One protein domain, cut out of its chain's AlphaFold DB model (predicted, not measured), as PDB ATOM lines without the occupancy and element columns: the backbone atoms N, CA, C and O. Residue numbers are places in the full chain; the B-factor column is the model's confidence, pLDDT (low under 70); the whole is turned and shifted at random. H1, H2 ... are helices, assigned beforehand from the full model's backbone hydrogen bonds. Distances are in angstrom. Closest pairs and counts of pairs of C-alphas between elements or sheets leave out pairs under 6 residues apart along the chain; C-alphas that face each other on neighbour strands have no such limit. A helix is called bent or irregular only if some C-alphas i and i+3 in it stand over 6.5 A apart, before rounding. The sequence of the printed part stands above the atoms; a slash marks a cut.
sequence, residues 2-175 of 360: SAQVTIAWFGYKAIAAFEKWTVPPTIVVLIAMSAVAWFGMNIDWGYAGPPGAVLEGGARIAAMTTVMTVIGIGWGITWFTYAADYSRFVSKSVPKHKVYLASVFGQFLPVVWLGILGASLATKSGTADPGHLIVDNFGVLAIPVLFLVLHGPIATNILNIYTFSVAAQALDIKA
ATOM      1  N   SER A   2       2.616 -12.635  -9.510       70.75
ATOM      2  CA  SER A   2       2.255 -11.227  -9.255       70.75
ATOM      3  C   SER A   2       1.517 -10.552 -10.420       70.75
ATOM      4  O   SER A   2       0.464  -9.966 -10.209       70.75
ATOM      5  N   ALA A   3       1.983 -10.726 -11.663       72.00
ATOM      6  CA  ALA A   3       1.306 -10.180 -12.846       72.00
ATOM      7  C   ALA A   3      -0.130 -10.717 -13.045       72.00
ATOM      8  O   ALA A   3      -1.035  -9.951 -13.359       72.00
ATOM      9  N   GLN A   4      -0.361 -12.014 -12.810       71.38
ATOM     10  CA  GLN A   4      -1.684 -12.641 -12.955       71.38
ATOM     11  C   GLN A   4      -2.668 -12.115 -11.903       71.38
ATOM     12  O   GLN A   4      -3.794 -11.747 -12.234       71.38
ATOM     13  N   VAL A   5      -2.224 -12.017 -10.646       70.06
ATOM     14  CA  VAL A   5      -3.034 -11.480  -9.542       70.06
ATOM     15  C   VAL A   5      -3.396 -10.016  -9.797       70.06
ATOM     16  O   VAL A   5      -4.545  -9.621  -9.597       70.06
ATOM     17  N   THR A   6      -2.448  -9.224 -10.305       71.88
ATOM     18  CA  THR A   6      -2.677  -7.820 -10.666       71.88
ATOM     19  C   THR A   6      -3.687  -7.673 -11.803       71.88
ATOM     20  O   THR A   6      -4.584  -6.844 -11.707       71.88
ATOM     21  N   ILE A   7      -3.625  -8.493 -12.856       66.44
ATOM     22  CA  ILE A   7      -4.619  -8.433 -13.945       66.44
ATOM     23  C   ILE A   7      -6.006  -8.863 -13.441       66.44
ATOM     24  O   ILE A   7      -6.999  -8.184 -13.712       66.44
ATOM     25  N   ALA A   8      -6.082  -9.927 -12.634       61.38
ATOM     26  CA  ALA A   8      -7.331 -10.372 -12.012       61.38
ATOM     27  C   ALA A   8      -7.951  -9.300 -11.094       61.38
ATOM     28  O   ALA A   8      -9.173  -9.235 -10.938       61.38
ATOM     29  N   TRP A   9      -7.127  -8.427 -10.504       66.12
ATOM     30  CA  TRP A   9      -7.577  -7.289  -9.701       66.12
ATOM     31  C   TRP A   9      -8.391  -6.282 -10.532       66.12
ATOM     32  O   TRP A   9      -9.432  -5.808 -10.071       66.12
ATOM     33  N   PHE A  10      -7.993  -6.002 -11.775       68.62
ATOM     34  CA  PHE A  10      -8.719  -5.075 -12.657       68.62
ATOM     35  C   PHE A  10     -10.052  -5.638 -13.193       68.62
ATOM     36  O   PHE A  10     -10.877  -4.891 -13.726       68.62
ATOM     37  N   GLY A  11     -10.322  -6.930 -12.974       65.25
ATOM     38  CA  GLY A  11     -11.621  -7.567 -13.194       65.25
ATOM     39  C   GLY A  11     -11.931  -7.935 -14.650       65.25
ATOM     40  O   GLY A  11     -11.112  -7.786 -15.552       65.25
ATOM     41  N   TYR A  12     -13.157  -8.417 -14.888       66.75
ATOM     42  CA  TYR A  12     -13.571  -9.056 -16.149       66.75
ATOM     43  C   TYR A  12     -13.366  -8.196 -17.408       66.75
ATOM     44  O   TYR A  12     -12.981  -8.722 -18.444       66.75
ATOM     45  N   LYS A  13     -13.572  -6.874 -17.338       67.19
ATOM     46  CA  LYS A  13     -13.377  -5.994 -18.505       67.19
ATOM     47  C   LYS A  13     -11.913  -5.922 -18.948       67.19
ATOM     48  O   LYS A  13     -11.657  -5.861 -20.145       67.19
ATOM     49  N   ALA A  14     -10.973  -5.954 -18.003       68.38
ATOM     50  CA  ALA A  14      -9.546  -5.991 -18.312       68.38
ATOM     51  C   ALA A  14      -9.146  -7.344 -18.914       68.38
ATOM     52  O   ALA A  14      -8.390  -7.379 -19.876       68.38
ATOM     53  N   ILE A  15      -9.723  -8.437 -18.403       69.50
ATOM     54  CA  ILE A  15      -9.509  -9.797 -18.920       69.50
ATOM     55  C   ILE A  15     -10.026  -9.911 -20.357       69.50
ATOM     56  O   ILE A  15      -9.275 -10.278 -21.252       69.50
ATOM     57  N   ALA A  16     -11.274  -9.508 -20.600       69.94
ATOM     58  CA  ALA A  16     -11.879  -9.566 -21.927       69.94
ATOM     59  C   ALA A  16     -11.147  -8.671 -22.942       69.94
ATOM     60  O   ALA A  16     -11.027  -9.027 -24.112       69.94
ATOM     61  N   ALA A  17     -10.644  -7.507 -22.511       73.25
ATOM     62  CA  ALA A  17      -9.819  -6.653 -23.360       73.25
ATOM     63  C   ALA A  17      -8.465  -7.306 -23.666       73.25
ATOM     64  O   ALA A  17      -8.059  -7.326 -24.823       73.25
ATOM     65  N   PHE A  18      -7.795  -7.866 -22.656       74.44
ATOM     66  CA  PHE A  18      -6.534  -8.584 -22.819       74.44
ATOM     67  C   PHE A  18      -6.684  -9.728 -23.823       74.44
ATOM     68  O   PHE A  18      -6.008  -9.712 -24.845       74.44
ATOM     69  N   GLU A  19      -7.646 -10.627 -23.612       75.56
ATOM     70  CA  GLU A  19      -7.900 -11.760 -24.509       75.56
ATOM     71  C   GLU A  19      -8.259 -11.308 -25.928       75.56
ATOM     72  O   GLU A  19      -7.731 -11.842 -26.901       75.56
ATOM     73  N   LYS A  20      -9.094 -10.274 -26.082       79.31
ATOM     74  CA  LYS A  20      -9.468  -9.761 -27.410       79.31
ATOM     75  C   LYS A  20      -8.254  -9.315 -28.232       79.31
ATOM     76  O   LYS A  20      -8.268  -9.463 -29.452       79.31
ATOM     77  N   TRP A  21      -7.237  -8.752 -27.583       79.69
ATOM     78  CA  TRP A  21      -6.041  -8.248 -28.259       79.69
ATOM     79  C   TRP A  21      -4.941  -9.295 -28.403       79.69
ATOM     80  O   TRP A  21      -4.199  -9.251 -29.382       79.69
ATOM     81  N   THR A  22      -4.829 -10.239 -27.472       77.56
ATOM     82  CA  THR A  22      -3.763 -11.249 -27.489       77.56
ATOM     83  C   THR A  22      -4.132 -12.500 -28.276       77.56
ATOM     84  O   THR A  22      -3.252 -13.102 -28.890       77.56
ATOM     85  N   VAL A  23      -5.414 -12.876 -28.330       81.06
ATOM     86  CA  VAL A  23      -5.859 -14.097 -29.019       81.06
ATOM     87  C   VAL A  23      -5.585 -14.055 -30.531       81.06
ATOM     88  O   VAL A  23      -5.011 -15.023 -31.033       81.06
ATOM     89  N   PRO A  24      -5.889 -12.981 -31.291       85.88
ATOM     90  CA  PRO A  24      -5.627 -12.986 -32.732       85.88
ATOM     91  C   PRO A  24      -4.138 -13.164 -33.089       85.88
ATOM     92  O   PRO A  24      -3.839 -14.045 -33.897       85.88
ATOM     93  N   PRO A  25      -3.182 -12.446 -32.456       81.88
ATOM     94  CA  PRO A  25      -1.758 -12.735 -32.621       81.88
ATOM     95  C   PRO A  25      -1.384 -14.178 -32.273       81.88
ATOM     96  O   PRO A  25      -0.598 -14.788 -32.995       81.88
ATOM     97  N   THR A  26      -1.966 -14.754 -31.211       80.94
ATOM     98  CA  THR A  26      -1.669 -16.149 -30.844       80.94
ATOM     99  C   THR A  26      -2.098 -17.147 -31.910       80.94
ATOM    100  O   THR A  26      -1.341 -18.061 -32.223       80.94
ATOM    101  N   ILE A  27      -3.255 -16.932 -32.538       85.00
ATOM    102  CA  ILE A  27      -3.734 -17.768 -33.642       85.00
ATOM    103  C   ILE A  27      -2.803 -17.651 -34.851       85.00
ATOM    104  O   ILE A  27      -2.454 -18.665 -35.447       85.00
ATOM    105  N   VAL A  28      -2.362 -16.438 -35.199       85.75
ATOM    106  CA  VAL A  28      -1.444 -16.222 -36.334       85.75
ATOM    107  C   VAL A  28      -0.130 -16.965 -36.124       85.75
ATOM    108  O   VAL A  28       0.330 -17.671 -37.023       85.75
ATOM    109  N   VAL A  29       0.463 -16.855 -34.936       82.38
ATOM    110  CA  VAL A  29       1.711 -17.565 -34.632       82.38
ATOM    111  C   VAL A  29       1.485 -19.076 -34.595       82.38
ATOM    112  O   VAL A  29       2.304 -19.810 -35.138       82.38
ATOM    113  N   LEU A  30       0.365 -19.556 -34.046       83.81
ATOM    114  CA  LEU A  30       0.037 -20.984 -34.044       83.81
ATOM    115  C   LEU A  30      -0.103 -21.546 -35.468       83.81
ATOM    116  O   LEU A  30       0.398 -22.636 -35.751       83.81
ATOM    117  N   ILE A  31      -0.734 -20.796 -36.377       88.62
ATOM    118  CA  ILE A  31      -0.812 -21.138 -37.805       88.62
ATOM    119  C   ILE A  31       0.588 -21.203 -38.408       88.62
ATOM    120  O   ILE A  31       0.924 -22.196 -39.049       88.62
ATOM    121  N   ALA A  32       1.412 -20.179 -38.180       84.56
ATOM    122  CA  ALA A  32       2.772 -20.128 -38.706       84.56
ATOM    123  C   ALA A  32       3.617 -21.307 -38.201       84.56
ATOM    124  O   ALA A  32       4.266 -21.983 -38.994       84.56
ATOM    125  N   MET A  33       3.551 -21.615 -36.905       82.12
ATOM    126  CA  MET A  33       4.228 -22.769 -36.314       82.12
ATOM    127  C   MET A  33       3.744 -24.088 -36.904       82.12
ATOM    128  O   MET A  33       4.560 -24.955 -37.198       82.12
ATOM    129  N   SER A  34       2.432 -24.240 -37.090       87.19
ATOM    130  CA  SER A  34       1.854 -25.449 -37.681       87.19
ATOM    131  C   SER A  34       2.297 -25.617 -39.132       87.19
ATOM    132  O   SER A  34       2.643 -26.719 -39.538       87.19
ATOM    133  N   ALA A  35       2.363 -24.526 -39.900       87.44
ATOM    134  CA  ALA A  35       2.858 -24.550 -41.271       87.44
ATOM    135  C   ALA A  35       4.350 -24.913 -41.333       87.44
ATOM    136  O   ALA A  35       4.742 -25.787 -42.101       87.44
ATOM    137  N   VAL A  36       5.180 -24.299 -40.485       83.06
ATOM    138  CA  VAL A  36       6.609 -24.639 -40.380       83.06
ATOM    139  C   VAL A  36       6.788 -26.094 -39.958       83.06
ATOM    140  O   VAL A  36       7.641 -26.782 -40.508       83.06
ATOM    141  N   ALA A  37       5.967 -26.591 -39.033       82.31
ATOM    142  CA  ALA A  37       6.034 -27.975 -38.604       82.31
ATOM    143  C   ALA A  37       5.625 -28.952 -39.703       82.31
ATOM    144  O   ALA A  37       6.401 -29.837 -40.041       82.31
ATOM    145  N   TRP A  38       4.445 -28.784 -40.292       86.88
ATOM    146  CA  TRP A  38       3.896 -29.749 -41.242       86.88
ATOM    147  C   TRP A  38       4.509 -29.684 -42.639       86.88
ATOM    148  O   TRP A  38       4.551 -30.711 -43.310       86.88
ATOM    149  N   PHE A  39       4.998 -28.520 -43.076       84.81
ATOM    150  CA  PHE A  39       5.596 -28.357 -44.407       84.81
ATOM    151  C   PHE A  39       7.115 -28.186 -44.376       84.81
ATOM    152  O   PHE A  39       7.786 -28.538 -45.340       84.81
ATOM    153  N   GLY A  40       7.662 -27.627 -43.295       76.06
ATOM    154  CA  GLY A  40       9.099 -27.380 -43.156       76.06
ATOM    155  C   GLY A  40       9.861 -28.510 -42.465       76.06
ATOM    156  O   GLY A  40      11.086 -28.556 -42.566       76.06
ATOM    157  N   MET A  41       9.175 -29.425 -41.771       75.12
ATOM    158  CA  MET A  41       9.807 -30.556 -41.093       75.12
ATOM    159  C   MET A  41       9.346 -31.888 -41.685       75.12
ATOM    160  O   MET A  41       8.164 -32.094 -41.941       75.12
ATOM    161  N   ASN A  42      10.290 -32.820 -41.860       75.56
ATOM    162  CA  ASN A  42      10.003 -34.196 -42.267       75.56
ATOM    163  C   ASN A  42       9.343 -34.955 -41.107       75.56
ATOM    164  O   ASN A  42      10.016 -35.651 -40.347       75.56
ATOM    165  N   ILE A  43       8.039 -34.757 -40.932       79.25
ATOM    166  CA  ILE A  43       7.241 -35.462 -39.929       79.25
ATOM    167  C   ILE A  43       6.943 -36.868 -40.432       79.25
ATOM    168  O   ILE A  43       6.393 -37.053 -41.520       79.25
ATOM    169  N   ASP A  44       7.271 -37.855 -39.605       78.69
ATOM    170  CA  ASP A  44       6.873 -39.235 -39.840       78.69
ATOM    171  C   ASP A  44       5.425 -39.450 -39.375       78.69
ATOM    172  O   ASP A  44       5.141 -39.631 -38.188       78.69
ATOM    173  N   TRP A  45       4.497 -39.413 -40.331       81.31
ATOM    174  CA  TRP A  45       3.074 -39.690 -40.106       81.31
ATOM    175  C   TRP A  45       2.780 -41.178 -39.863       81.31
ATOM    176  O   TRP A  45       1.693 -41.514 -39.393       81.31
ATOM    177  N   GLY A  46       3.725 -42.068 -40.187       80.88
ATOM    178  CA  GLY A  46       3.638 -43.510 -39.954       80.88
ATOM    179  C   GLY A  46       4.216 -43.951 -38.608       80.88
ATOM    180  O   GLY A  46       4.169 -45.140 -38.293       80.88
ATOM    181  N   TYR A  47       4.744 -43.019 -37.809       79.38
ATOM    182  CA  TYR A  47       5.394 -43.328 -36.544       79.38
ATOM    183  C   TYR A  47       4.425 -43.986 -35.550       79.38
ATOM    184  O   TYR A  47       3.491 -43.363 -35.042       79.38
ATOM    185  N   ALA A  48       4.679 -45.258 -35.237       73.31
ATOM    186  CA  ALA A  48       3.877 -46.056 -34.307       73.31
ATOM    187  C   ALA A  48       4.527 -46.212 -32.916       73.31
ATOM    188  O   ALA A  48       3.969 -46.872 -32.036       73.31
ATOM    189  N   GLY A  49       5.698 -45.601 -32.710       72.69
ATOM    190  CA  GLY A  49       6.513 -45.728 -31.504       72.69
ATOM    191  C   GLY A  49       7.895 -46.334 -31.780       72.69
ATOM    192  O   GLY A  49       8.172 -46.771 -32.899       72.69
ATOM    193  N   PRO A  50       8.776 -46.379 -30.765       74.00
ATOM    194  CA  PRO A  50      10.098 -46.978 -30.898       74.00
ATOM    195  C   PRO A  50      10.005 -48.467 -31.284       74.00
ATOM    196  O   PRO A  50       9.094 -49.159 -30.812       74.00
ATOM    197  N   PRO A  51      10.958 -49.000 -32.073       69.62
ATOM    198  CA  PRO A  51      10.999 -50.423 -32.404       69.62
ATOM    199  C   PRO A  51      10.956 -51.298 -31.141       69.62
ATOM    200  O   PRO A  51      11.760 -51.124 -30.228       69.62
ATOM    201  N   GLY A  52       9.996 -52.226 -31.073       68.81
ATOM    202  CA  GLY A  52       9.785 -53.106 -29.912       68.81
ATOM    203  C   GLY A  52       8.943 -52.518 -28.768       68.81
ATOM    204  O   GLY A  52       8.675 -53.227 -27.801       68.81
ATOM    205  N   ALA A  53       8.496 -51.263 -28.876       71.44
ATOM    206  CA  ALA A  53       7.596 -50.601 -27.923       71.44
ATOM    207  C   ALA A  53       6.276 -50.133 -28.568       71.44
ATOM    208  O   ALA A  53       5.531 -49.356 -27.968       71.44
ATOM    209  N   VAL A  54       5.985 -50.595 -29.787       78.69
ATOM    210  CA  VAL A  54       4.732 -50.302 -30.490       78.69
ATOM    211  C   VAL A  54       3.569 -50.932 -29.726       78.69
ATOM    212  O   VAL A  54       3.563 -52.128 -29.434       78.69
ATOM    213  N   LEU A  55       2.583 -50.109 -29.371       78.06
ATOM    214  CA  LEU A  55       1.393 -50.566 -28.663       78.06
ATOM    215  C   LEU A  55       0.403 -51.166 -29.665       78.06
ATOM    216  O   LEU A  55      -0.145 -50.456 -30.511       78.06
ATOM    217  N   GLU A  56       0.117 -52.458 -29.525       80.25
ATOM    218  CA  GLU A  56      -0.847 -53.185 -30.357       80.25
ATOM    219  C   GLU A  56      -1.979 -53.807 -29.523       80.25
ATOM    220  O   GLU A  56      -1.883 -53.965 -28.301       80.25
ATOM    221  N   GLY A  57      -3.098 -54.124 -30.186       84.00
ATOM    222  CA  GLY A  57      -4.253 -54.791 -29.579       84.00
ATOM    223  C   GLY A  57      -4.798 -54.082 -28.332       84.00
ATOM    224  O   GLY A  57      -5.069 -52.878 -28.341       84.00
ATOM    225  N   GLY A  58      -4.961 -54.838 -27.243       79.12
ATOM    226  CA  GLY A  58      -5.520 -54.337 -25.984       79.12
ATOM    227  C   GLY A  58      -4.685 -53.238 -25.318       79.12
ATOM    228  O   GLY A  58      -5.255 -52.332 -24.716       79.12
ATOM    229  N   ALA A  59      -3.356 -53.255 -25.476       76.38
ATOM    230  CA  ALA A  59      -2.476 -52.236 -24.899       76.38
ATOM    231  C   ALA A  59      -2.681 -50.863 -25.561       76.38
ATOM    232  O   ALA A  59      -2.704 -49.836 -24.884       76.38
ATOM    233  N   ARG A  60      -2.916 -50.847 -26.880       78.50
ATOM    234  CA  ARG A  60      -3.262 -49.625 -27.618       78.50
ATOM    235  C   ARG A  60      -4.602 -49.061 -27.165       78.50
ATOM    236  O   ARG A  60      -4.710 -47.862 -26.924       78.50
ATOM    237  N   ILE A  61      -5.614 -49.920 -27.031       80.62
ATOM    238  CA  ILE A  61      -6.944 -49.512 -26.560       80.62
ATOM    239  C   ILE A  61      -6.846 -48.946 -25.143       80.62
ATOM    240  O   ILE A  61      -7.349 -47.853 -24.909       80.62
ATOM    241  N   ALA A  62      -6.125 -49.616 -24.242       75.94
ATOM    242  CA  ALA A  62      -5.917 -49.152 -22.874       75.94
ATOM    243  C   ALA A  62      -5.224 -47.777 -22.811       75.94
ATOM    244  O   ALA A  62      -5.631 -46.911 -22.033       75.94
ATOM    245  N   ALA A  63      -4.209 -47.539 -23.648       76.12
ATOM    246  CA  ALA A  63      -3.551 -46.237 -23.737       76.12
ATOM    247  C   ALA A  63      -4.510 -45.149 -24.253       76.12
ATOM    248  O   ALA A  63      -4.609 -44.081 -23.647       76.12
ATOM    249  N   MET A  64      -5.277 -45.434 -25.311       80.06
ATOM    250  CA  MET A  64      -6.274 -44.502 -25.857       80.06
ATOM    251  C   MET A  64      -7.370 -44.168 -24.840       80.06
ATOM    252  O   MET A  64      -7.709 -42.996 -24.669       80.06
ATOM    253  N   THR A  65      -7.899 -45.167 -24.129       75.50
ATOM    254  CA  THR A  65      -8.909 -44.940 -23.086       75.50
ATOM    255  C   THR A  65      -8.330 -44.157 -21.919       75.50
ATOM    256  O   THR A  65      -9.001 -43.275 -21.405       75.50
ATOM    257  N   THR A  66      -7.074 -44.400 -21.536       71.62
ATOM    258  CA  THR A  66      -6.415 -43.640 -20.461       71.62
ATOM    259  C   THR A  66      -6.274 -42.164 -20.829       71.62
ATOM    260  O   THR A  66      -6.656 -41.300 -20.042       71.62
ATOM    261  N   VAL A  67      -5.797 -41.859 -22.041       76.44
ATOM    262  CA  VAL A  67      -5.701 -40.476 -22.540       76.44
ATOM    263  C   VAL A  67      -7.083 -39.820 -22.588       76.44
ATOM    264  O   VAL A  67      -7.253 -38.711 -22.082       76.44
ATOM    265  N   MET A  68      -8.093 -40.515 -23.119       80.12
ATOM    266  CA  MET A  68      -9.470 -40.013 -23.166       80.12
ATOM    267  C   MET A  68     -10.033 -39.741 -21.765       80.12
ATOM    268  O   MET A  68     -10.620 -38.689 -21.529       80.12
ATOM    269  N   THR A  69      -9.852 -40.657 -20.817       71.62
ATOM    270  CA  THR A  69     -10.420 -40.538 -19.471       71.62
ATOM    271  C   THR A  69      -9.701 -39.484 -18.637       71.62
ATOM    272  O   THR A  69     -10.371 -38.687 -17.987       71.62
ATOM    273  N   VAL A  70      -8.368 -39.444 -18.646       68.25
ATOM    274  CA  VAL A  70      -7.595 -38.525 -17.794       68.25
ATOM    275  C   VAL A  70      -7.537 -37.124 -18.402       68.25
ATOM    276  O   VAL A  70      -7.878 -36.149 -17.734       68.25
ATOM    277  N   ILE A  71      -7.137 -37.018 -19.671       72.69
ATOM    278  CA  ILE A  71      -6.907 -35.730 -20.342       72.69
ATOM    279  C   ILE A  71      -8.186 -35.225 -21.011       72.69
ATOM    280  O   ILE A  71      -8.486 -34.042 -20.931       72.69
ATOM    281  N   GLY A  72      -8.962 -36.093 -21.659       75.81
ATOM    282  CA  GLY A  72     -10.207 -35.667 -22.304       75.81
ATOM    283  C   GLY A  72     -11.284 -35.301 -21.281       75.81
ATOM    284  O   GLY A  72     -11.731 -34.158 -21.197       75.81
ATOM    285  N   ILE A  73     -11.696 -36.287 -20.487       77.44
ATOM    286  CA  ILE A  73     -12.815 -36.162 -19.550       77.44
ATOM    287  C   ILE A  73     -12.352 -35.530 -18.235       77.44
ATOM    288  O   ILE A  73     -12.908 -34.518 -17.820       77.44
ATOM    289  N   GLY A  74     -11.330 -36.093 -17.589       75.06
ATOM    290  CA  GLY A  74     -10.880 -35.690 -16.257       75.06
ATOM    291  C   GLY A  74     -10.507 -34.213 -16.181       75.06
ATOM    292  O   GLY A  74     -11.050 -33.485 -15.349       75.06
ATOM    293  N   TRP A  75      -9.653 -33.752 -17.098       77.56
ATOM    294  CA  TRP A  75      -9.330 -32.331 -17.210       77.56
ATOM    295  C   TRP A  75     -10.541 -31.486 -17.608       77.56
ATOM    296  O   TRP A  75     -10.687 -30.404 -17.070       77.56
ATOM    297  N   GLY A  76     -11.440 -31.942 -18.486       80.00
ATOM    298  CA  GLY A  76     -12.615 -31.157 -18.886       80.00
ATOM    299  C   GLY A  76     -13.614 -30.902 -17.746       80.00
ATOM    300  O   GLY A  76     -14.143 -29.795 -17.623       80.00
ATOM    301  N   ILE A  77     -13.853 -31.893 -16.877       78.94
ATOM    302  CA  ILE A  77     -14.835 -31.777 -15.781       78.94
ATOM    303  C   ILE A  77     -14.424 -30.686 -14.776       78.94
ATOM    304  O   ILE A  77     -15.292 -30.003 -14.230       78.94
ATOM    305  N   THR A  78     -13.123 -30.424 -14.578       77.50
ATOM    306  CA  THR A  78     -12.672 -29.379 -13.635       77.50
ATOM    307  C   THR A  78     -13.116 -27.965 -14.024       77.50
ATOM    308  O   THR A  78     -13.057 -27.063 -13.194       77.50
ATOM    309  N   TRP A  79     -13.594 -27.761 -15.255       80.31
ATOM    310  CA  TRP A  79     -14.006 -26.462 -15.796       80.31
ATOM    311  C   TRP A  79     -15.528 -26.285 -15.808       80.31
ATOM    312  O   TRP A  79     -16.028 -25.270 -16.287       80.31
ATOM    313  N   PHE A  80     -16.303 -27.239 -15.282       81.69
ATOM    314  CA  PHE A  80     -17.771 -27.163 -15.281       81.69
ATOM    315  C   PHE A  80     -18.319 -25.910 -14.594       81.69
ATOM    316  O   PHE A  80     -19.329 -25.356 -15.027       81.69
ATOM    317  N   THR A  81     -17.641 -25.423 -13.557       80.56
ATOM    318  CA  THR A  81     -18.027 -24.203 -12.835       80.56
ATOM    319  C   THR A  81     -17.975 -22.957 -13.720       80.56
ATOM    320  O   THR A  81     -18.803 -22.059 -13.562       80.56
ATOM    321  N   TYR A  82     -17.101 -22.927 -14.732       81.19
ATOM    322  CA  TYR A  82     -16.992 -21.795 -15.655       81.19
ATOM    323  C   TYR A  82     -18.259 -21.600 -16.479       81.19
ATOM    324  O   TYR A  82     -18.645 -20.467 -16.772       81.19
ATOM    325  N   ALA A  83     -18.955 -22.687 -16.815       81.19
ATOM    326  CA  ALA A  83     -20.216 -22.591 -17.536       81.19
ATOM    327  C   ALA A  83     -21.237 -21.743 -16.757       81.19
ATOM    328  O   ALA A  83     -21.939 -20.926 -17.355       81.19
ATOM    329  N   ALA A  84     -21.286 -21.870 -15.427       78.94
ATOM    330  CA  ALA A  84     -22.156 -21.061 -14.575       78.94
ATOM    331  C   ALA A  84     -21.651 -19.612 -14.423       78.94
ATOM    332  O   ALA A  84     -22.448 -18.674 -14.470       78.94
ATOM    333  N   ASP A  85     -20.337 -19.411 -14.301       81.56
ATOM    334  CA  ASP A  85     -19.750 -18.085 -14.061       81.56
ATOM    335  C   ASP A  85     -19.819 -17.143 -15.263       81.56
ATOM    336  O   ASP A  85     -20.030 -15.938 -15.085       81.56
ATOM    337  N   TYR A  86     -19.642 -17.666 -16.480       77.56
ATOM    338  CA  TYR A  86     -19.563 -16.845 -17.693       77.56
ATOM    339  C   TYR A  86     -20.890 -16.728 -18.435       77.56
ATOM    340  O   TYR A  86     -21.162 -15.685 -19.037       77.56
ATOM    341  N   SER A  87     -21.768 -17.733 -18.345       81.56
ATOM    342  CA  SER A  87     -23.085 -17.676 -19.001       81.56
ATOM    343  C   SER A  87     -23.947 -16.509 -18.511       81.56
ATOM    344  O   SER A  87     -24.756 -15.994 -19.281       81.56
ATOM    345  N   ARG A  88     -23.723 -16.000 -17.287       82.50
ATOM    346  CA  ARG A  88     -24.414 -14.807 -16.756       82.50
ATOM    347  C   ARG A  88     -24.157 -13.525 -17.549       82.50
ATOM    348  O   ARG A  88     -24.927 -12.576 -17.429       82.50
ATOM    349  N   PHE A  89     -23.060 -13.470 -18.306       81.94
ATOM    350  CA  PHE A  89     -22.707 -12.317 -19.135       81.94
ATOM    351  C   PHE A  89     -23.284 -12.411 -20.551       81.94
ATOM    352  O   PHE A  89     -23.228 -11.436 -21.299       81.94
ATOM    353  N   VAL A  90     -23.843 -13.562 -20.929       84.38
ATOM    354  CA  VAL A  90     -24.468 -13.762 -22.236       84.38
ATOM    355  C   VAL A  90     -25.900 -13.229 -22.197       84.38
ATOM    356  O   VAL A  90     -26.657 -13.487 -21.261       84.38
ATOM    357  N   SER A  91     -26.289 -12.476 -23.229       85.62
ATOM    358  CA  SER A  91     -27.654 -11.958 -23.340       85.62
ATOM    359  C   SER A  91     -28.680 -13.092 -23.411       85.62
ATOM    360  O   SER A  91     -28.513 -14.054 -24.164       85.62
ATOM    361  N   LYS A  92     -29.809 -12.919 -22.712       85.81
ATOM    362  CA  LYS A  92     -30.960 -13.837 -22.762       85.81
ATOM    363  C   LYS A  92     -31.623 -13.911 -24.146       85.81
ATOM    364  O   LYS A  92     -32.381 -14.842 -24.394       85.81
ATOM    365  N   SER A  93     -31.347 -12.955 -25.036       89.75
ATOM    366  CA  SER A  93     -31.841 -12.964 -26.420       89.75
ATOM    367  C   SER A  93     -31.094 -13.942 -27.334       89.75
ATOM    368  O   SER A  93     -31.583 -14.258 -28.418       89.75
ATOM    369  N   VAL A  94     -29.913 -14.429 -26.931       90.00
ATOM    370  CA  VAL A  94     -29.125 -15.366 -27.742       90.00
ATOM    371  C   VAL A  94     -29.704 -16.779 -27.596       90.00
ATOM    372  O   VAL A  94     -29.896 -17.255 -26.477       90.00
ATOM    373  N   PRO A  95     -29.969 -17.498 -28.701       92.19
ATOM    374  CA  PRO A  95     -30.524 -18.843 -28.626       92.19
ATOM    375  C   PRO A  95     -29.522 -19.836 -28.014       92.19
ATOM    376  O   PRO A  95     -28.337 -19.842 -28.349       92.19
ATOM    377  N   LYS A  96     -30.026 -20.734 -27.156       88.81
ATOM    378  CA  LYS A  96     -29.219 -21.667 -26.342       88.81
ATOM    379  C   LYS A  96     -28.249 -22.530 -27.159       88.81
ATOM    380  O   LYS A  96     -27.116 -22.733 -26.739       88.81
ATOM    381  N   HIS A  97     -28.668 -23.002 -28.337       90.56
ATOM    382  CA  HIS A  97     -27.824 -23.837 -29.198       90.56
ATOM    383  C   HIS A  97     -26.599 -23.081 -29.730       90.56
ATOM    384  O   HIS A  97     -25.538 -23.679 -29.859       90.56
ATOM    385  N   LYS A  98     -26.707 -21.768 -29.995       91.38
ATOM    386  CA  LYS A  98     -25.558 -20.965 -30.442       91.38
ATOM    387  C   LYS A  98     -24.537 -20.803 -29.329       91.38
ATOM    388  O   LYS A  98     -23.351 -20.937 -29.592       91.38
ATOM    389  N   VAL A  99     -24.998 -20.563 -28.099       89.94
ATOM    390  CA  VAL A  99     -24.118 -20.490 -26.924       89.94
ATOM    391  C   VAL A  99     -23.397 -21.824 -26.731       89.94
ATOM    392  O   VAL A  99     -22.178 -21.844 -26.630       89.94
ATOM    393  N   TYR A 100     -24.136 -22.937 -26.781       90.00
ATOM    394  CA  TYR A 100     -23.565 -24.278 -26.664       90.00
ATOM    395  C   TYR A 100     -22.522 -24.571 -27.751       90.00
ATOM    396  O   TYR A 100     -21.392 -24.925 -27.429       90.00
ATOM    397  N   LEU A 101     -22.866 -24.386 -29.030       92.38
ATOM    398  CA  LEU A 101     -21.949 -24.667 -30.137       92.38
ATOM    399  C   LEU A 101     -20.721 -23.752 -30.111       92.38
ATOM    400  O   LEU A 101     -19.617 -24.231 -30.346       92.38
ATOM    401  N   ALA A 102     -20.885 -22.469 -29.780       90.12
ATOM    402  CA  ALA A 102     -19.758 -21.551 -29.635       90.12
ATOM    403  C   ALA A 102     -18.798 -22.001 -28.522       90.12
ATOM    404  O   ALA A 102     -17.587 -21.983 -28.726       90.12
ATOM    405  N   SER A 103     -19.318 -22.458 -27.377       88.38
ATOM    406  CA  SER A 103     -18.494 -23.001 -26.290       88.38
ATOM    407  C   SER A 103     -17.811 -24.316 -26.674       88.38
ATOM    408  O   SER A 103     -16.621 -24.479 -26.415       88.38
ATOM    409  N   VAL A 104     -18.533 -25.237 -27.321       89.69
ATOM    410  CA  VAL A 104     -17.982 -26.531 -27.750       89.69
ATOM    411  C   VAL A 104     -16.874 -26.331 -28.775       89.69
ATOM    412  O   VAL A 104     -15.771 -26.824 -28.569       89.69
ATOM    413  N   PHE A 105     -17.122 -25.584 -29.851       91.19
ATOM    414  CA  PHE A 105     -16.112 -25.358 -30.886       91.19
ATOM    415  C   PHE A 105     -14.967 -24.467 -30.407       91.19
ATOM    416  O   PHE A 105     -13.828 -24.699 -30.803       91.19
ATOM    417  N   GLY A 106     -15.245 -23.509 -29.515       86.94
ATOM    418  CA  GLY A 106     -14.224 -22.667 -28.896       86.94
ATOM    419  C   GLY A 106     -13.194 -23.458 -28.089       86.94
ATOM    420  O   GLY A 106     -12.030 -23.079 -28.081       86.94
ATOM    421  N   GLN A 107     -13.593 -24.576 -27.472       86.25
ATOM    422  CA  GLN A 107     -12.679 -25.469 -26.754       86.25
ATOM    423  C   GLN A 107     -12.129 -26.592 -27.645       86.25
ATOM    424  O   GLN A 107     -10.941 -26.904 -27.604       86.25
ATOM    425  N   PHE A 108     -12.988 -27.215 -28.453       89.00
ATOM    426  CA  PHE A 108     -12.646 -28.404 -29.231       89.00
ATOM    427  C   PHE A 108     -11.595 -28.115 -30.305       89.00
ATOM    428  O   PHE A 108     -10.614 -28.852 -30.392       89.00
ATOM    429  N   LEU A 109     -11.761 -27.042 -31.095       90.88
ATOM    430  CA  LEU A 109     -10.825 -26.732 -32.183       90.88
ATOM    431  C   LEU A 109      -9.399 -26.496 -31.659       90.88
ATOM    432  O   LEU A 109      -8.493 -27.175 -32.145       90.88
ATOM    433  N   PRO A 110      -9.164 -25.600 -30.677       86.00
ATOM    434  CA  PRO A 110      -7.811 -25.349 -30.187       86.00
ATOM    435  C   PRO A 110      -7.168 -26.574 -29.535       86.00
ATOM    436  O   PRO A 110      -5.993 -26.830 -29.774       86.00
ATOM    437  N   VAL A 111      -7.923 -27.353 -28.749       86.06
ATOM    438  CA  VAL A 111      -7.390 -28.540 -28.060       86.06
ATOM    439  C   VAL A 111      -6.998 -29.631 -29.052       86.06
ATOM    440  O   VAL A 111      -5.905 -30.182 -28.946       86.06
ATOM    441  N   VAL A 112      -7.852 -29.928 -30.036       88.94
ATOM    442  CA  VAL A 112      -7.541 -30.928 -31.068       88.94
ATOM    443  C   VAL A 112      -6.368 -30.468 -31.923       88.94
ATOM    444  O   VAL A 112      -5.457 -31.252 -32.171       88.94
ATOM    445  N   TRP A 113      -6.343 -29.197 -32.325       89.75
ATOM    446  CA  TRP A 113      -5.239 -28.648 -33.107       89.75
ATOM    447  C   TRP A 113      -3.914 -28.734 -32.346       89.75
ATOM    448  O   TRP A 113      -2.960 -29.322 -32.851       89.75
ATOM    449  N   LEU A 114      -3.853 -28.215 -31.117       85.19
ATOM    450  CA  LEU A 114      -2.642 -28.277 -30.294       85.19
ATOM    451  C   LEU A 114      -2.233 -29.722 -29.987       85.19
ATOM    452  O   LEU A 114      -1.042 -30.021 -29.978       85.19
ATOM    453  N   GLY A 115      -3.200 -30.623 -29.795       85.69
ATOM    454  CA  GLY A 115      -2.953 -32.053 -29.621       85.69
ATOM    455  C   GLY A 115      -2.297 -32.691 -30.846       85.69
ATOM    456  O   GLY A 115      -1.304 -33.400 -30.698       85.69
ATOM    457  N   ILE A 116      -2.796 -32.401 -32.054       87.50
ATOM    458  CA  ILE A 116      -2.196 -32.874 -33.312       87.50
ATOM    459  C   ILE A 116      -0.799 -32.278 -33.482       87.50
ATOM    460  O   ILE A 116       0.141 -33.020 -33.739       87.50
ATOM    461  N   LEU A 117      -0.639 -30.964 -33.292       85.81
ATOM    462  CA  LEU A 117       0.655 -30.293 -33.417       85.81
ATOM    463  C   LEU A 117       1.693 -30.884 -32.449       85.81
ATOM    464  O   LEU A 117       2.799 -31.215 -32.865       85.81
ATOM    465  N   GLY A 118       1.331 -31.059 -31.175       81.56
ATOM    466  CA  GLY A 118       2.203 -31.657 -30.165       81.56
ATOM    467  C   GLY A 118       2.567 -33.108 -30.485       81.56
ATOM    468  O   GLY A 118       3.740 -33.467 -30.422       81.56
ATOM    469  N   ALA A 119       1.591 -33.924 -30.900       82.06
ATOM    470  CA  ALA A 119       1.832 -35.306 -31.310       82.06
ATOM    471  C   ALA A 119       2.763 -35.385 -32.529       82.06
ATOM    472  O   ALA A 119       3.707 -36.168 -32.519       82.06
ATOM    473  N   SER A 120       2.544 -34.537 -33.539       83.94
ATOM    474  CA  SER A 120       3.391 -34.435 -34.731       83.94
ATOM    475  C   SER A 120       4.831 -34.024 -34.413       83.94
ATOM    476  O   SER A 120       5.753 -34.510 -35.056       83.94
ATOM    477  N   LEU A 121       5.052 -33.131 -33.442       79.62
ATOM    478  CA  LEU A 121       6.403 -32.718 -33.034       79.62
ATOM    479  C   LEU A 121       7.109 -33.796 -32.200       79.62
ATOM    480  O   LEU A 121       8.314 -34.012 -32.351       79.62
ATOM    481  N   ALA A 122       6.359 -34.503 -31.354       77.88
ATOM    482  CA  ALA A 122       6.889 -35.567 -30.508       77.88
ATOM    483  C   ALA A 122       7.455 -36.751 -31.315       77.88
ATOM    484  O   ALA A 122       8.398 -37.393 -30.848       77.88
ATOM    485  N   THR A 123       6.951 -37.020 -32.529       77.75
ATOM    486  CA  THR A 123       7.494 -38.094 -33.390       77.75
ATOM    487  C   THR A 123       8.937 -37.836 -33.825       77.75
ATOM    488  O   THR A 123       9.673 -38.785 -34.079       77.75
ATOM    489  N   LYS A 124       9.365 -36.568 -33.876       72.69
ATOM    490  CA  LYS A 124      10.694 -36.170 -34.352       72.69
ATOM    491  C   LYS A 124      11.716 -36.028 -33.227       72.69
ATOM    492  O   LYS A 124      12.842 -36.494 -33.367       72.69
ATOM    493  N   SER A 125      11.346 -35.371 -32.131       66.06
ATOM    494  CA  SER A 125      12.282 -35.112 -31.027       66.06
ATOM    495  C   SER A 125      12.379 -36.277 -30.039       66.06
ATOM    496  O   SER A 125      13.344 -36.351 -29.287       66.06
ATOM    497  N   GLY A 126      11.383 -37.172 -29.990       65.38
ATOM    498  CA  GLY A 126      11.331 -38.263 -29.009       65.38
ATOM    499  C   GLY A 126      11.174 -37.793 -27.554       65.38
ATOM    500  O   GLY A 126      11.206 -38.616 -26.641       65.38
ATOM    501  N   THR A 127      10.994 -36.487 -27.333       65.69
ATOM    502  CA  THR A 127      10.753 -35.863 -26.029       65.69
ATOM    503  C   THR A 127       9.289 -35.428 -25.927       65.69
ATOM    504  O   THR A 127       8.649 -35.110 -26.929       65.69
ATOM    505  N   ALA A 128       8.739 -35.435 -24.712       62.62
ATOM    506  CA  ALA A 128       7.374 -34.978 -24.441       62.62
ATOM    507  C   ALA A 128       7.324 -33.570 -23.819       62.62
ATOM    508  O   ALA A 128       6.235 -33.059 -23.561       62.62
ATOM    509  N   ASP A 129       8.480 -32.945 -23.564       66.50
ATOM    510  CA  ASP A 129       8.546 -31.609 -22.973       66.50
ATOM    511  C   ASP A 129       8.236 -30.546 -24.043       66.50
ATOM    512  O   ASP A 129       9.039 -30.356 -24.959       66.50
ATOM    513  N   PRO A 130       7.109 -29.816 -23.937       64.38
ATOM    514  CA  PRO A 130       6.723 -28.815 -24.924       64.38
ATOM    515  C   PRO A 130       7.746 -27.682 -25.067       64.38
ATOM    516  O   PRO A 130       7.911 -27.159 -26.168       64.38
ATOM    517  N   GLY A 131       8.456 -27.307 -23.997       71.62
ATOM    518  CA  GLY A 131       9.492 -26.276 -24.058       71.62
ATOM    519  C   GLY A 131      10.695 -26.746 -24.867       71.62
ATOM    520  O   GLY A 131      11.140 -26.050 -25.781       71.62
ATOM    521  N   HIS A 132      11.161 -27.961 -24.584       71.06
ATOM    522  CA  HIS A 132      12.264 -28.592 -25.310       71.06
ATOM    523  C   HIS A 132      11.903 -28.852 -26.779       71.06
ATOM    524  O   HIS A 132      12.685 -28.541 -27.674       71.06
ATOM    525  N   LEU A 133      10.677 -29.324 -27.045       72.81
ATOM    526  CA  LEU A 133      10.142 -29.517 -28.396       72.81
ATOM    527  C   LEU A 133      10.184 -28.229 -29.218       72.81
ATOM    528  O   LEU A 133      10.505 -28.265 -30.404       72.81
ATOM    529  N   ILE A 134       9.865 -27.088 -28.609       74.75
ATOM    530  CA  ILE A 134       9.890 -25.801 -29.302       74.75
ATOM    531  C   ILE A 134      11.330 -25.339 -29.548       74.75
ATOM    532  O   ILE A 134      11.645 -24.897 -30.651       74.75
ATOM    533  N   VAL A 135      12.211 -25.452 -28.555       77.19
ATOM    534  CA  VAL A 135      13.612 -25.016 -28.687       77.19
ATOM    535  C   VAL A 135      14.346 -25.823 -29.758       77.19
ATOM    536  O   VAL A 135      14.945 -25.228 -30.654       77.19
ATOM    537  N   ASP A 136      14.222 -27.150 -29.732       74.88
ATOM    538  CA  ASP A 136      14.895 -28.044 -30.682       74.88
ATOM    539  C   ASP A 136      14.424 -27.845 -32.122       74.88
ATOM    540  O   ASP A 136      15.207 -27.974 -33.063       74.88
ATOM    541  N   ASN A 137      13.132 -27.560 -32.312       71.75
ATOM    542  CA  ASN A 137      12.543 -27.494 -33.647       71.75
ATOM    543  C   ASN A 137      12.518 -26.080 -34.241       71.75
ATOM    544  O   ASN A 137      12.492 -25.953 -35.463       71.75
ATOM    545  N   PHE A 138      12.528 -25.026 -33.415       72.94
ATOM    546  CA  PHE A 138      12.367 -23.641 -33.880       72.94
ATOM    547  C   PHE A 138      13.588 -22.741 -33.621       72.94
ATOM    548  O   PHE A 138      13.635 -21.626 -34.148       72.94
ATOM    549  N   GLY A 139      14.599 -23.184 -32.863       76.31
ATOM    550  CA  GLY A 139      15.851 -22.440 -32.674       76.31
ATOM    551  C   GLY A 139      15.626 -21.015 -32.147       76.31
ATOM    552  O   GLY A 139      14.961 -20.817 -31.137       76.31
ATOM    553  N   VAL A 140      16.135 -19.989 -32.840       74.00
ATOM    554  CA  VAL A 140      15.966 -18.572 -32.435       74.00
ATOM    555  C   VAL A 140      14.490 -18.137 -32.407       74.00
ATOM    556  O   VAL A 140      14.108 -17.288 -31.598       74.00
ATOM    557  N   LEU A 141      13.627 -18.756 -33.222       71.56
ATOM    558  CA  LEU A 141      12.183 -18.499 -33.205       71.56
ATOM    559  C   LEU A 141      11.485 -19.103 -31.975       71.56
ATOM    560  O   LEU A 141      10.327 -18.779 -31.719       71.56
ATOM    561  N   ALA A 142      12.174 -19.922 -31.174       73.69
ATOM    562  CA  ALA A 142      11.627 -20.469 -29.940       73.69
ATOM    563  C   ALA A 142      11.271 -19.377 -28.927       73.69
ATOM    564  O   ALA A 142      10.283 -19.517 -28.223       73.69
ATOM    565  N   ILE A 143      12.014 -18.268 -28.864       77.56
ATOM    566  CA  ILE A 143      11.777 -17.200 -27.877       77.56
ATOM    567  C   ILE A 143      10.362 -16.599 -27.999       77.56
ATOM    568  O   ILE A 143       9.605 -16.673 -27.027       77.56
ATOM    569  N   PRO A 144       9.948 -16.030 -29.151       72.88
ATOM    570  CA  PRO A 144       8.596 -15.484 -29.293       72.88
ATOM    571  C   PRO A 144       7.513 -16.558 -29.137       72.88
ATOM    572  O   PRO A 144       6.455 -16.283 -28.570       72.88
ATOM    573  N   VAL A 145       7.786 -17.790 -29.572       74.44
ATOM    574  CA  VAL A 145       6.870 -18.921 -29.397       74.44
ATOM    575  C   VAL A 145       6.689 -19.273 -27.921       74.44
ATOM    576  O   VAL A 145       5.563 -19.459 -27.474       74.44
ATOM    577  N   LEU A 146       7.760 -19.326 -27.132       77.88
ATOM    578  CA  LEU A 146       7.699 -19.629 -25.702       77.88
ATOM    579  C   LEU A 146       6.943 -18.541 -24.936       77.88
ATOM    580  O   LEU A 146       6.127 -18.866 -24.076       77.88
ATOM    581  N   PHE A 147       7.128 -17.262 -25.280       76.56
ATOM    582  CA  PHE A 147       6.302 -16.181 -24.723       76.56
ATOM    583  C   PHE A 147       4.816 -16.360 -25.049       76.56
ATOM    584  O   PHE A 147       3.958 -16.107 -24.198       76.56
ATOM    585  N   LEU A 148       4.504 -16.842 -26.251       73.44
ATOM    586  CA  LEU A 148       3.140 -17.159 -26.647       73.44
ATOM    587  C   LEU A 148       2.573 -18.369 -25.900       73.44
ATOM    588  O   LEU A 148       1.425 -18.350 -25.469       73.44
ATOM    589  N   VAL A 149       3.372 -19.414 -25.704       74.75
ATOM    590  CA  VAL A 149       2.967 -20.587 -24.924       74.75
ATOM    591  C   VAL A 149       2.732 -20.200 -23.469       74.75
ATOM    592  O   VAL A 149       1.752 -20.646 -22.883       74.75
ATOM    593  N   LEU A 150       3.550 -19.309 -22.901       78.12
ATOM    594  CA  LEU A 150       3.354 -18.764 -21.553       78.12
ATOM    595  C   LEU A 150       2.071 -17.933 -21.426       78.12
ATOM    596  O   LEU A 150       1.482 -17.885 -20.341       78.12
ATOM    597  N   HIS A 151       1.609 -17.302 -22.508       80.38
ATOM    598  CA  HIS A 151       0.370 -16.528 -22.504       80.38
ATOM    599  C   HIS A 151      -0.854 -17.382 -22.133       80.38
ATOM    600  O   HIS A 151      -1.676 -16.933 -21.335       80.38
ATOM    601  N   GLY A 152      -0.953 -18.613 -22.648       79.69
ATOM    602  CA  GLY A 152      -2.088 -19.510 -22.392       79.69
ATOM    603  C   GLY A 152      -2.326 -19.770 -20.895       79.69
ATOM    604  O   GLY A 152      -3.372 -19.386 -20.370       79.69
ATOM    605  N   PRO A 153      -1.344 -20.328 -20.162       81.06
ATOM    606  CA  PRO A 153      -1.441 -20.539 -18.721       81.06
ATOM    607  C   PRO A 153      -1.685 -19.252 -17.929       81.06
ATOM    608  O   PRO A 153      -2.385 -19.281 -16.919       81.06
ATOM    609  N   ILE A 154      -1.128 -18.113 -18.358       80.81
ATOM    610  CA  ILE A 154      -1.389 -16.816 -17.716       80.81
ATOM    611  C   ILE A 154      -2.872 -16.460 -17.829       80.81
ATOM    612  O   ILE A 154      -3.491 -16.169 -16.804       80.81
ATOM    613  N   ALA A 155      -3.441 -16.516 -19.035       79.94
ATOM    614  CA  ALA A 155      -4.850 -16.218 -19.275       79.94
ATOM    615  C   ALA A 155      -5.757 -17.162 -18.470       79.94
ATOM    616  O   ALA A 155      -6.590 -16.708 -17.688       79.94
ATOM    617  N   THR A 156      -5.514 -18.473 -18.549       81.69
ATOM    618  CA  THR A 156      -6.271 -19.480 -17.793       81.69
ATOM    619  C   THR A 156      -6.226 -19.248 -16.282       81.69
ATOM    620  O   THR A 156      -7.254 -19.325 -15.612       81.69
ATOM    621  N   ASN A 157      -5.055 -18.940 -15.721       85.25
ATOM    622  CA  ASN A 157      -4.922 -18.734 -14.279       85.25
ATOM    623  C   ASN A 157      -5.621 -17.463 -13.795       85.25
ATOM    624  O   ASN A 157      -6.157 -17.446 -12.688       85.25
ATOM    625  N   ILE A 158      -5.677 -16.419 -14.623       79.88
ATOM    626  CA  ILE A 158      -6.458 -15.215 -14.317       79.88
ATOM    627  C   ILE A 158      -7.953 -15.562 -14.191       79.88
ATOM    628  O   ILE A 158      -8.608 -15.088 -13.257       79.88
ATOM    629  N   LEU A 159      -8.477 -16.423 -15.072       80.94
ATOM    630  CA  LEU A 159      -9.856 -16.925 -14.990       80.94
ATOM    631  C   LEU A 159     -10.067 -17.769 -13.720       80.94
ATOM    632  O   LEU A 159     -11.035 -17.536 -12.995       80.94
ATOM    633  N   ASN A 160      -9.120 -18.653 -13.377       85.44
ATOM    634  CA  ASN A 160      -9.199 -19.493 -12.170       85.44
ATOM    635  C   ASN A 160      -9.291 -18.643 -10.893       85.44
ATOM    636  O   ASN A 160     -10.137 -18.889 -10.031       85.44
ATOM    637  N   ILE A 161      -8.448 -17.609 -10.777       83.06
ATOM    638  CA  ILE A 161      -8.449 -16.677  -9.635       83.06
ATOM    639  C   ILE A 161      -9.789 -15.937  -9.548       83.06
ATOM    640  O   ILE A 161     -10.343 -15.759  -8.460       83.06
ATOM    641  N   TYR A 162     -10.330 -15.511 -10.692       81.69
ATOM    642  CA  TYR A 162     -11.620 -14.834 -10.744       81.69
ATOM    643  C   TYR A 162     -12.764 -15.737 -10.263       81.69
ATOM    644  O   TYR A 162     -13.524 -15.334  -9.375       81.69
ATOM    645  N   THR A 163     -12.863 -16.953 -10.803       82.75
ATOM    646  CA  THR A 163     -13.873 -17.946 -10.411       82.75
ATOM    647  C   THR A 163     -13.750 -18.320  -8.940       82.75
ATOM    648  O   THR A 163     -14.764 -18.358  -8.246       82.75
ATOM    649  N   PHE A 164     -12.532 -18.480  -8.411       86.50
ATOM    650  CA  PHE A 164     -12.323 -18.714  -6.979       86.50
ATOM    651  C   PHE A 164     -12.968 -17.620  -6.122       86.50
ATOM    652  O   PHE A 164     -13.701 -17.910  -5.180       86.50
ATOM    653  N   SER A 165     -12.750 -16.351  -6.469       83.44
ATOM    654  CA  SER A 165     -13.330 -15.229  -5.726       83.44
ATOM    655  C   SER A 165     -14.856 -15.188  -5.787       83.44
ATOM    656  O   SER A 165     -15.491 -14.799  -4.805       83.44
ATOM    657  N   VAL A 166     -15.455 -15.567  -6.919       82.56
ATOM    658  CA  VAL A 166     -16.918 -15.667  -7.065       82.56
ATOM    659  C   VAL A 166     -17.459 -16.833  -6.234       82.56
ATOM    660  O   VAL A 166     -18.410 -16.635  -5.479       82.56
ATOM    661  N   ALA A 167     -16.824 -18.003  -6.303       86.00
ATOM    662  CA  ALA A 167     -17.199 -19.184  -5.530       86.00
ATOM    663  C   ALA A 167     -17.066 -18.952  -4.016       86.00
ATOM    664  O   ALA A 167     -17.972 -19.289  -3.260       86.00
ATOM    665  N   ALA A 168     -15.991 -18.299  -3.567       86.38
ATOM    666  CA  ALA A 168     -15.800 -17.940  -2.162       86.38
ATOM    667  C   ALA A 168     -16.904 -16.997  -1.652       86.38
ATOM    668  O   ALA A 168     -17.431 -17.194  -0.563       86.38
ATOM    669  N   GLN A 169     -17.311 -16.006  -2.452       84.19
ATOM    670  CA  GLN A 169     -18.457 -15.148  -2.119       84.19
ATOM    671  C   GLN A 169     -19.783 -15.915  -2.091       84.19
ATOM    672  O   GLN A 169     -20.642 -15.592  -1.278       84.19
ATOM    673  N   ALA A 170     -19.954 -16.927  -2.947       83.06
ATOM    674  CA  ALA A 170     -21.146 -17.774  -2.948       83.06
ATOM    675  C   ALA A 170     -21.256 -18.663  -1.694       83.06
ATOM    676  O   ALA A 170     -22.355 -19.080  -1.346       83.06
ATOM    677  N   LEU A 171     -20.147 -18.904  -0.984       83.38
ATOM    678  CA  LEU A 171     -20.121 -19.560   0.332       83.38
ATOM    679  C   LEU A 171     -20.459 -18.604   1.498       83.38
ATOM    680  O   LEU A 171     -20.209 -18.942   2.650       83.38
ATOM    681  N   ASP A 172     -20.978 -17.405   1.211       80.69
ATOM    682  CA  ASP A 172     -21.231 -16.320   2.178       80.69
ATOM    683  C   ASP A 172     -19.963 -15.822   2.910       80.69
ATOM    684  O   ASP A 172     -20.013 -15.235   3.992       80.69
ATOM    685  N   ILE A 173     -18.780 -15.999   2.304       82.81
ATOM    686  CA  ILE A 173     -17.539 -15.420   2.833       82.81
ATOM    687  C   ILE A 173     -17.539 -13.916   2.540       82.81
ATOM    688  O   ILE A 173     -17.289 -13.468   1.417       82.81
ATOM    689  N   LYS A 174     -17.766 -13.115   3.585       82.31
ATOM    690  CA  LYS A 174     -17.830 -11.641   3.533       82.31
ATOM    691  C   LYS A 174     -16.443 -10.994   3.463       82.31
ATOM    692  O   LYS A 174     -16.086 -10.145   4.276       82.31
ATOM    693  N   ALA A 175     -15.644 -11.390   2.477       85.50
ATOM    694  CA  ALA A 175     -14.328 -10.824   2.207       85.50
ATOM    695  C   ALA A 175     -14.332  -9.994   0.917       85.50
ATOM    696  O   ALA A 175     -14.996 -10.308  -0.071       85.50
TER     697      ALA A 175
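Overview. This is residues 2 to 175 of the 360 residues of the protein "Putative purine-cytosine permease YxlA" of Arthrobacter sp. Hiyo8 (UniProt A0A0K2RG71). This is a loose, open frame of long helices, with H6b its longest rod: H1 crosses H6b at residues 154 to 162, H2a runs beside it the opposite way, and H4 meets it at residues 163 to 166. H5, a second long rod, is linked to H6b by the short arm H6a, which folds back on residues 142 to 146; H2b packs on residues 117 to 121 of H5, while residues 57 to 62 and 64 to 71 of H3 stick out. The printed part has 174 residues with six named helices, H1 to H6 in chain order, and no named strand: all helix. The whole is loose, with a radius of gyration of the C-alphas of 19.5 A, spanning 60 by 42 by 33 A.

Along the chain. Look first at H6, residues 130 to 170, assigned as one helix by its hydrogen bonds but bent: C-alphas 137 and 140 are 9.6 A apart. Its arms are H6a, residues 130 to 137, and H6b, residues 140 to 170; find C-alpha 140 at (15.966, -18.572, -32.435) and follow H6b for 47.4 A to C-alpha 170 at (-21.146, -17.774, -2.948). H5, residues 96 to 125, measures 43.9 A, and H3, residues 57 to 77, 28.8 A. H2, residues 12 to 40, also one helix by its hydrogen bonds, is bent, with C-alphas 21 and 24 6.5 A apart: H2a is residues 12 to 21, H2b residues 24 to 40, 23.1 A long. H1, residues 2 to 10, begins at C-alpha 2 (2.255, -11.227, -9.255); H4 is residues 80 to 87.

Arrangement. Begin at the hub, H6. H6b touches H1 at a steep tilt of 52 degrees, the C-alphas of Ala 8 and Ile 158 being closest at 5.4 A. H6b touches H4 about perpendicular, at 85 degrees, closest at C-alphas Asp 85 and Thr 163, 6.9 A. H6a touches H5 at a steep tilt of 53 degrees, with C-alphas Ser 125 and Leu 133 closest at 6.5 A. H2b touches H5 at a steep tilt of 38 degrees, closest at C-alphas Ser 34 and Leu 117, 6.6 A. H3 touches no helix. Every O i to N i+4 pair is within hydrogen-bond range in H2a, H2b and H6a; the counts are 4 of 5 in H1, 14 of 17 in H3, 3 of 4 in H4, 24 of 26 in H5 and 24 of 27 in H6b.

Size, cuts and confidence. The two C-alphas farthest apart, Pro 51 and Lys 174, are 60.2 A from each other. The printed part has no cut, and the link from H2 to H3, residues 41 to 56, is long. Look for pLDDT under 70 at residues 7 to 16, 51 to 52, 70 and 125 to 130; the mean of the printed part is 79.2.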